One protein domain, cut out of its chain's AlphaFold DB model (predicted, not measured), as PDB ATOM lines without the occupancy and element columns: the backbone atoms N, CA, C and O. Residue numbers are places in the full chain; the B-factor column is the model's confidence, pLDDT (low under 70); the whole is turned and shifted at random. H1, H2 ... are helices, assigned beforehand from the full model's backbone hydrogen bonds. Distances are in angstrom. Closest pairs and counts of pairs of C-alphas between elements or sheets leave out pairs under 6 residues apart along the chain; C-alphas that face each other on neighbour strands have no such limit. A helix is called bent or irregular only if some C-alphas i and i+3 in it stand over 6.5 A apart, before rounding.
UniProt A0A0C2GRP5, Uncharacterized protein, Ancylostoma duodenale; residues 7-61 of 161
ATOM      1  N   GLU A   7     218.746 115.764  77.660       79.12
ATOM      2  CA  GLU A   7     217.624 116.120  76.794       79.12
ATOM      3  C   GLU A   7     216.446 115.144  76.923       79.12
ATOM      4  O   GLU A   7     215.303 115.578  77.072       79.12
ATOM      5  N   GLU A   8     216.712 113.835  76.968       80.25
ATOM      6  CA  GLU A   8     215.686 112.806  77.174       80.25
ATOM      7  C   GLU A   8     215.029 112.939  78.553       80.25
ATOM      8  O   GLU A   8     213.816 112.759  78.695       80.25
ATOM      9  N   LEU A   9     215.809 113.316  79.573       79.50
ATOM     10  CA  LEU A   9     215.292 113.592  80.914       79.50
ATOM     11  C   LEU A   9     214.404 114.846  80.929       79.50
ATOM     12  O   LEU A   9     213.322 114.823  81.520       79.50
ATOM     13  N   LYS A  10     214.821 115.930  80.259       83.12
ATOM     14  CA  LYS A  10     214.011 117.156  80.120       83.12
ATOM     15  C   LYS A  10     212.706 116.889  79.381       83.12
ATOM     16  O   LYS A  10     211.659 117.391  79.790       83.12
ATOM     17  N   GLU A  11     212.738 116.081  78.329       85.50
ATOM     18  CA  GLU A  11     211.537 115.736  77.579       85.50
ATOM     19  C   GLU A  11     210.590 114.828  78.377       85.50
ATOM     20  O   GLU A  11     209.378 115.055  78.367       85.50
ATOM     21  N   ALA A  12     211.122 113.852  79.119       81.06
ATOM     22  CA  ALA A  12     210.330 113.038  80.036       81.06
ATOM     23  C   ALA A  12     209.690 113.901  81.136       81.06
ATOM     24  O   ALA A  12     208.480 113.828  81.344       81.06
ATOM     25  N   ASN A  13     210.455 114.794  81.772       83.25
ATOM     26  CA  ASN A  13     209.926 115.722  82.776       83.25
ATOM     27  C   ASN A  13     208.827 116.622  82.201       83.25
ATOM     28  O   ASN A  13     207.801 116.820  82.846       83.25
ATOM     29  N   ARG A  14     208.982 117.108  80.962       85.00
ATOM     30  CA  ARG A  14     207.940 117.892  80.283       85.00
ATOM     31  C   ARG A  14     206.671 117.074  80.045       85.00
ATOM     32  O   ARG A  14     205.576 117.595  80.232       85.00
ATOM     33  N   LYS A  15     206.807 115.801  79.657       87.19
ATOM     34  CA  LYS A  15     205.672 114.883  79.449       87.19
ATOM     35  C   LYS A  15     204.927 114.582  80.755       87.19
ATOM     36  O   LYS A  15     203.706 114.463  80.727       87.19
ATOM     37  N   TYR A  16     205.635 114.508  81.885       88.38
ATOM     38  CA  TYR A  16     205.042 114.170  83.183       88.38
ATOM     39  C   TYR A  16     204.687 115.371  84.078       88.38
ATOM     40  O   TYR A  16     204.029 115.178  85.095       88.38
ATOM     41  N   ALA A  17     205.042 116.604  83.705       92.25
ATOM     42  CA  ALA A  17     204.801 117.791  84.534       92.25
ATOM     43  C   ALA A  17     203.310 118.066  84.803       92.25
ATOM     44  O   ALA A  17     202.915 118.305  85.943       92.25
ATOM     45  N   GLU A  18     202.468 118.019  83.768       90.38
ATOM     46  CA  GLU A  18     201.020 118.226  83.909       90.38
ATOM     47  C   GLU A  18     200.305 117.089  84.660       90.38
ATOM     48  O   GLU A  18     199.563 117.392  85.602       90.38
ATOM     49  N   PRO A  19     200.527 115.791  84.355       92.06
ATOM     50  CA  PRO A  19     199.915 114.724  85.144       92.06
ATOM     51  C   PRO A  19     200.411 114.718  86.597       92.06
ATOM     52  O   PRO A  19     199.595 114.543  87.498       92.06
ATOM     53  N   ASP A  20     201.691 115.001  86.866       92.69
ATOM     54  CA  ASP A  20     202.208 115.151  88.235       92.69
ATOM     55  C   ASP A  20     201.514 116.303  88.979       92.69
ATOM     56  O   ASP A  20     201.062 116.151  90.119       92.69
ATOM     57  N   ARG A  21     201.333 117.448  88.311       94.12
ATOM     58  CA  ARG A  21     200.593 118.587  88.863       94.12
ATOM     59  C   ARG A  21     199.137 118.229  89.161       94.12
ATOM     60  O   ARG A  21     198.616 118.627  90.208       94.12
ATOM     61  N   MET A  22     198.478 117.493  88.270       93.69
ATOM     62  CA  MET A  22     197.102 117.031  88.459       93.69
ATOM     63  C   MET A  22     196.976 116.054  89.627       93.69
ATOM     64  O   MET A  22     196.092 116.244  90.462       93.69
ATOM     65  N   VAL A  23     197.877 115.072  89.733       93.12
ATOM     66  CA  VAL A  23     197.908 114.108  90.845       93.12
ATOM     67  C   VAL A  23     198.124 114.840  92.161       93.12
ATOM     68  O   VAL A  23     197.313 114.705  93.072       93.12
ATOM     69  N   LYS A  24     199.129 115.719  92.243       92.75
ATOM     70  CA  LYS A  24     199.383 116.528  93.446       92.75
ATOM     71  C   LYS A  24     198.175 117.372  93.839       92.75
ATOM     72  O   LYS A  24     197.876 117.504  95.024       92.75
ATOM     73  N   LYS A  25     197.467 117.951  92.865       94.44
ATOM     74  CA  LYS A  25     196.241 118.720  93.120       94.44
ATOM     75  C   LYS A  25     195.097 117.826  93.605       94.44
ATOM     76  O   LYS A  25     194.361 118.264  94.485       94.44
ATOM     77  N   SER A  26     194.955 116.616  93.059       89.31
ATOM     78  CA  SER A  26     193.974 115.634  93.528       89.31
ATOM     79  C   SER A  26     194.283 115.196  94.948       89.31
ATOM     80  O   SER A  26     193.468 115.453  95.815       89.31
ATOM     81  N   CYS A  27     195.496 114.712  95.228       84.81
ATOM     82  CA  CYS A  27     195.879 114.262  96.565       84.81
ATOM     83  C   CYS A  27     195.703 115.359  97.620       84.81
ATOM     84  O   CYS A  27     195.245 115.082  98.717       84.81
ATOM     85  N   ARG A  28     196.020 116.624  97.303       85.38
ATOM     86  CA  ARG A  28     195.770 117.747  98.227       85.38
ATOM     87  C   ARG A  28     194.286 117.985  98.483       85.38
ATOM     88  O   ARG A  28     193.930 118.386  99.584       85.38
ATOM     89  N   ARG A  29     193.444 117.798  97.464       86.62
ATOM     90  CA  ARG A  29     191.991 117.884  97.608       86.62
ATOM     91  C   ARG A  29     191.483 116.712  98.431       86.62
ATOM     92  O   ARG A  29     190.775 116.955  99.387       86.62
ATOM     93  N   ASP A  30     191.935 115.502  98.139       80.56
ATOM     94  CA  ASP A  30     191.544 114.291  98.853       80.56
ATOM     95  C   ASP A  30     191.961 114.382 100.325       80.56
ATOM     96  O   ASP A  30     191.136 114.173 101.195       80.56
ATOM     97  N   ILE A  31     193.183 114.829 100.636       75.31
ATOM     98  CA  ILE A  31     193.637 115.082 102.018       75.31
ATOM     99  C   ILE A  31     192.779 116.147 102.722       75.31
ATOM    100  O   ILE A  31     192.547 116.044 103.922       75.31
ATOM    101  N   LYS A  32     192.334 117.184 101.999       75.94
ATOM    102  CA  LYS A  32     191.506 118.263 102.558       75.94
ATOM    103  C   LYS A  32     190.048 117.840 102.754       75.94
ATOM    104  O   LYS A  32     189.430 118.249 103.732       75.94
ATOM    105  N   ASP A  33     189.512 117.074 101.814       77.19
ATOM    106  CA  ASP A  33     188.128 116.613 101.799       77.19
ATOM    107  C   ASP A  33     187.955 115.354 102.660       77.19
ATOM    108  O   ASP A  33     186.829 115.052 103.039       77.19
ATOM    109  N   TRP A  34     189.042 114.644 102.998       69.00
ATOM    110  CA  TRP A  34     189.041 113.465 103.862       69.00
ATOM    111  C   TRP A  34     188.850 113.858 105.335       69.00
ATOM    112  O   TRP A  34     189.806 114.276 105.998       69.00
ATOM    113  N   PRO A  35     187.645 113.674 105.906       59.28
ATOM    114  CA  PRO A  35     187.358 114.089 107.279       59.28
ATOM    115  C   PRO A  35     188.030 113.181 108.322       59.28
ATOM    116  O   PRO A  35     188.117 113.533 109.492       59.28
ATOM    117  N   ILE A  36     188.527 112.013 107.900       60.31
ATOM    118  CA  ILE A  36     188.893 110.895 108.778       60.31
ATOM    119  C   ILE A  36     190.413 110.829 109.017       60.31
ATOM    120  O   ILE A  36     190.920 109.857 109.548       60.31
ATOM    121  N   GLY A  37     191.197 111.822 108.587       59.81
ATOM    122  CA  GLY A  37     192.660 111.808 108.765       59.81
ATOM    123  C   GLY A  37     193.113 112.432 110.085       59.81
ATOM    124  O   GLY A  37     194.023 111.935 110.744       59.81
ATOM    125  N   VAL A  38     192.453 113.522 110.477       66.00
ATOM    126  CA  VAL A  38     192.830 114.322 111.652       66.00
ATOM    127  C   VAL A  38     192.376 113.640 112.944       66.00
ATOM    128  O   VAL A  38     193.145 113.515 113.892       66.00
ATOM    129  N   GLU A  39     191.152 113.117 112.957       71.75
ATOM    130  CA  GLU A  39     190.518 112.541 114.144       71.75
ATOM    131  C   GLU A  39     191.216 111.273 114.696       71.75
ATOM    132  O   GLU A  39     191.473 111.227 115.903       71.75
ATOM    133  N   PRO A  40     191.612 110.266 113.881       72.25
ATOM    134  CA  PRO A  40     192.342 109.110 114.399       72.25
ATOM    135  C   PRO A  40     193.771 109.454 114.817       72.25
ATOM    136  O   PRO A  40     194.244 108.915 115.816       72.25
ATOM    137  N   GLN A  41     194.454 110.378 114.128       75.69
ATOM    138  CA  GLN A  41     195.790 110.812 114.549       75.69
ATOM    139  C   GLN A  41     195.735 111.535 115.901       75.69
ATOM    140  O   GLN A  41     196.563 111.288 116.777       75.69
ATOM    141  N   GLU A  42     194.741 112.398 116.113       82.62
ATOM    142  CA  GLU A  42     194.528 113.040 117.408       82.62
ATOM    143  C   GLU A  42     194.107 112.050 118.503       82.62
ATOM    144  O   GLU A  42     194.519 112.207 119.653       82.62
ATOM    145  N   ALA A  43     193.291 111.042 118.181       82.56
ATOM    146  CA  ALA A  43     192.912 109.987 119.122       82.56
ATOM    147  C   ALA A  43     194.127 109.140 119.536       82.56
ATOM    148  O   ALA A  43     194.317 108.892 120.727       82.56
ATOM    149  N   ALA A  44     194.994 108.780 118.583       81.62
ATOM    150  CA  ALA A  44     196.257 108.093 118.849       81.62
ATOM    151  C   ALA A  44     197.181 108.935 119.742       81.62
ATOM    152  O   ALA A  44     197.676 108.441 120.751       81.62
ATOM    153  N   ASN A  45     197.344 110.223 119.425       87.06
ATOM    154  CA  ASN A  45     198.174 111.142 120.210       87.06
ATOM    155  C   ASN A  45     197.638 111.352 121.640       87.06
ATOM    156  O   ASN A  45     198.420 111.573 122.561       87.06
ATOM    157  N   ARG A  46     196.313 111.280 121.838       87.75
ATOM    158  CA  ARG A  46     195.657 111.348 123.158       87.75
ATOM    159  C   ARG A  46     195.641 110.012 123.910       87.75
ATOM    160  O   ARG A  46     195.265 109.999 125.079       87.75
ATOM    161  N   GLY A  47     196.018 108.905 123.266       87.69
ATOM    162  CA  GLY A  47     195.924 107.559 123.835       87.69
ATOM    163  C   GLY A  47     194.491 107.017 123.942       87.69
ATOM    164  O   GLY A  47     194.259 106.043 124.655       87.69
ATOM    165  N   ASP A  48     193.522 107.617 123.243       89.44
ATOM    166  CA  ASP A  48     192.133 107.148 123.217       89.44
ATOM    167  C   ASP A  48     191.973 106.009 122.198       89.44
ATOM    168  O   ASP A  48     191.525 106.181 121.057       89.44
ATOM    169  N   SER A  49     192.373 104.814 122.629       86.38
ATOM    170  CA  SER A  49     192.337 103.590 121.828       86.38
ATOM    171  C   SER A  49     190.926 103.192 121.390       86.38
ATOM    172  O   SER A  49     190.764 102.597 120.324       86.38
ATOM    173  N   LYS A  50     189.888 103.547 122.159       86.38
ATOM    174  CA  LYS A  50     188.489 103.228 121.838       86.38
ATOM    175  C   LYS A  50     188.000 104.045 120.649       86.38
ATOM    176  O   LYS A  50     187.397 103.494 119.726       86.38
ATOM    177  N   THR A  51     188.269 105.348 120.666       84.31
ATOM    178  CA  THR A  51     187.918 106.244 119.561       84.31
ATOM    179  C   THR A  51     188.719 105.898 118.311       84.31
ATOM    180  O   THR A  51     188.134 105.795 117.231       84.31
ATOM    181  N   LEU A  52     190.015 105.598 118.464       86.06
ATOM    182  CA  LEU A  52     190.863 105.097 117.381       86.06
ATOM    183  C   LEU A  52     190.281 103.820 116.750       86.06
ATOM    184  O   LEU A  52     190.094 103.765 115.539       86.06
ATOM    185  N   TYR A  53     189.941 102.815 117.565       82.56
ATOM    186  CA  TYR A  53     189.390 101.542 117.090       82.56
ATOM    187  C   TYR A  53     188.068 101.721 116.339       82.56
ATOM    188  O   TYR A  53     187.876 101.110 115.290       82.56
ATOM    189  N   ARG A  54     187.162 102.574 116.840       84.81
ATOM    190  CA  ARG A  54     185.885 102.875 116.173       84.81
ATOM    191  C   ARG A  54     186.109 103.482 114.788       84.81
ATOM    192  O   ARG A  54     185.531 102.992 113.826       84.81
ATOM    193  N   ILE A  55     186.971 104.497 114.698       83.81
ATOM    194  CA  ILE A  55     187.287 105.182 113.436       83.81
ATOM    195  C   ILE A  55     187.923 104.205 112.440       83.81
ATOM    196  O   ILE A  55     187.510 104.127 111.287       83.81
ATOM    197  N   VAL A  56     188.901 103.418 112.893       81.25
ATOM    198  CA  VAL A  56     189.582 102.416 112.060       81.25
ATOM    199  C   VAL A  56     188.613 101.319 111.598       81.25
ATOM    200  O   VAL A  56     188.670 100.904 110.444       81.25
ATOM    201  N   SER A  57     187.687 100.888 112.457       78.75
ATOM    202  CA  SER A  57     186.655  99.903 112.102       78.75
ATOM    203  C   SER A  57     185.650 100.450 111.087       78.75
ATOM    204  O   SER A  57     185.189  99.717 110.223       78.75
ATOM    205  N   GLU A  58     185.308 101.735 111.153       81.56
ATOM    206  CA  GLU A  58     184.429 102.372 110.168       81.56
ATOM    207  C   GLU A  58     185.135 102.545 108.811       81.56
ATOM    208  O   GLU A  58     184.534 102.308 107.764       81.56
ATOM    209  N   LEU A  59     186.438 102.855 108.830       75.88
ATOM    210  CA  LEU A  59     187.293 102.989 107.644       75.88
ATOM    211  C   LEU A  59     187.527 101.680 106.889       75.88
ATOM    212  O   LEU A  59     187.480 101.654 105.661       75.88
ATOM    213  N   ILE A  60     187.825 100.604 107.616       72.50
ATOM    214  CA  ILE A  60     188.088  99.278 107.037       72.50
ATOM    215  C   ILE A  60     186.765  98.605 106.606       72.50
ATOM    216  O   ILE A  60     186.773  97.622 105.863       72.50
ATOM    217  N   GLY A  61     185.620  99.166 107.017       68.31
ATOM    218  CA  GLY A  61     184.316  98.520 106.947       68.31
ATOM    219  C   GLY A  61     184.185  97.445 108.025       68.31
ATOM    220  O   GLY A  61     185.079  97.264 108.850       68.31
TER     221      GLY A  61
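Overview. This is residues 7 to 61 of the 161 residues of an uncharacterized protein of Ancylostoma duodenale (UniProt A0A0C2GRP5). Picture a long, bent helical arm, H1, with a small head at its far end, a helical hairpin made by H2 and H3. Residues 7 to 35 stick out free, 7 to 33 of them in H1; this arm makes most of the length, and the hairpin folds back on itself beyond it. The printed part has 55 residues with three named helices, in the order H1, H2, H3, and no named strand; its class is all helix. The whole is extended, with a radius of gyration of the C-alphas of 18.1 A, and the C-alphas span 55 by 19 by 17 A along their three main axes.

Along the chain. Begin with the longest helix, H1, residues 7 to 33, and find C-alpha 7 at (217.624, 116.120, 76.794). By its hydrogen bonds H1 was assigned as one helix, but it is bent: C-alphas 15 and 18 are 7.3 A apart. Read it as two arms: H1a, residues 7 to 15, is 12.3 A from first to last C-alpha, and H1b, residues 18 to 33, is 22.1 A; residues 16 and 17 belong to neither. H1b ends at C-alpha 33, at (188.128, 116.613, 101.799). Next look at H2, residues 38 to 46, 12.2 A long. Then comes H3, residues 49 to 60, 16.0 A long, which ends at C-alpha 60, at (188.088, 99.278, 107.037).

Arrangement. Start at the bend, where the lines of H1a and H1b stand at a steep tilt of 43 degrees. Neither arm touches another helix: H1a is apart from H2 and from H3, and H1b is apart from both as well. Now go on to H2 and H3, which touch, with 8 pairs of C-alphas within 8 A. Their closest C-alphas are those of Pro 40 and Leu 52, 5.2 A apart. They form a helical hairpin, running opposite ways at a shallow tilt of 29 degrees, 10.6 A from centre to centre. In the backbones of H1a, H1b, H2 and H3, every O i to N i+4 pair is within hydrogen-bond range.

Size, cuts and confidence. Measure the full reach from the C-alpha of Glu 7 to that of Lys 50, the two farthest apart, at 55.2 A; the first and last printed C-alphas, those of Glu 7 and Gly 61, are 48.3 A apart. The printed part has no cut. Both links are tight: four residues lie between H1 and H2, and two between H2 and H3. The mean pLDDT of the printed part is 82.0; look for values under 70 at residues 34 to 38 and at residue 61, where the model's confidence is low.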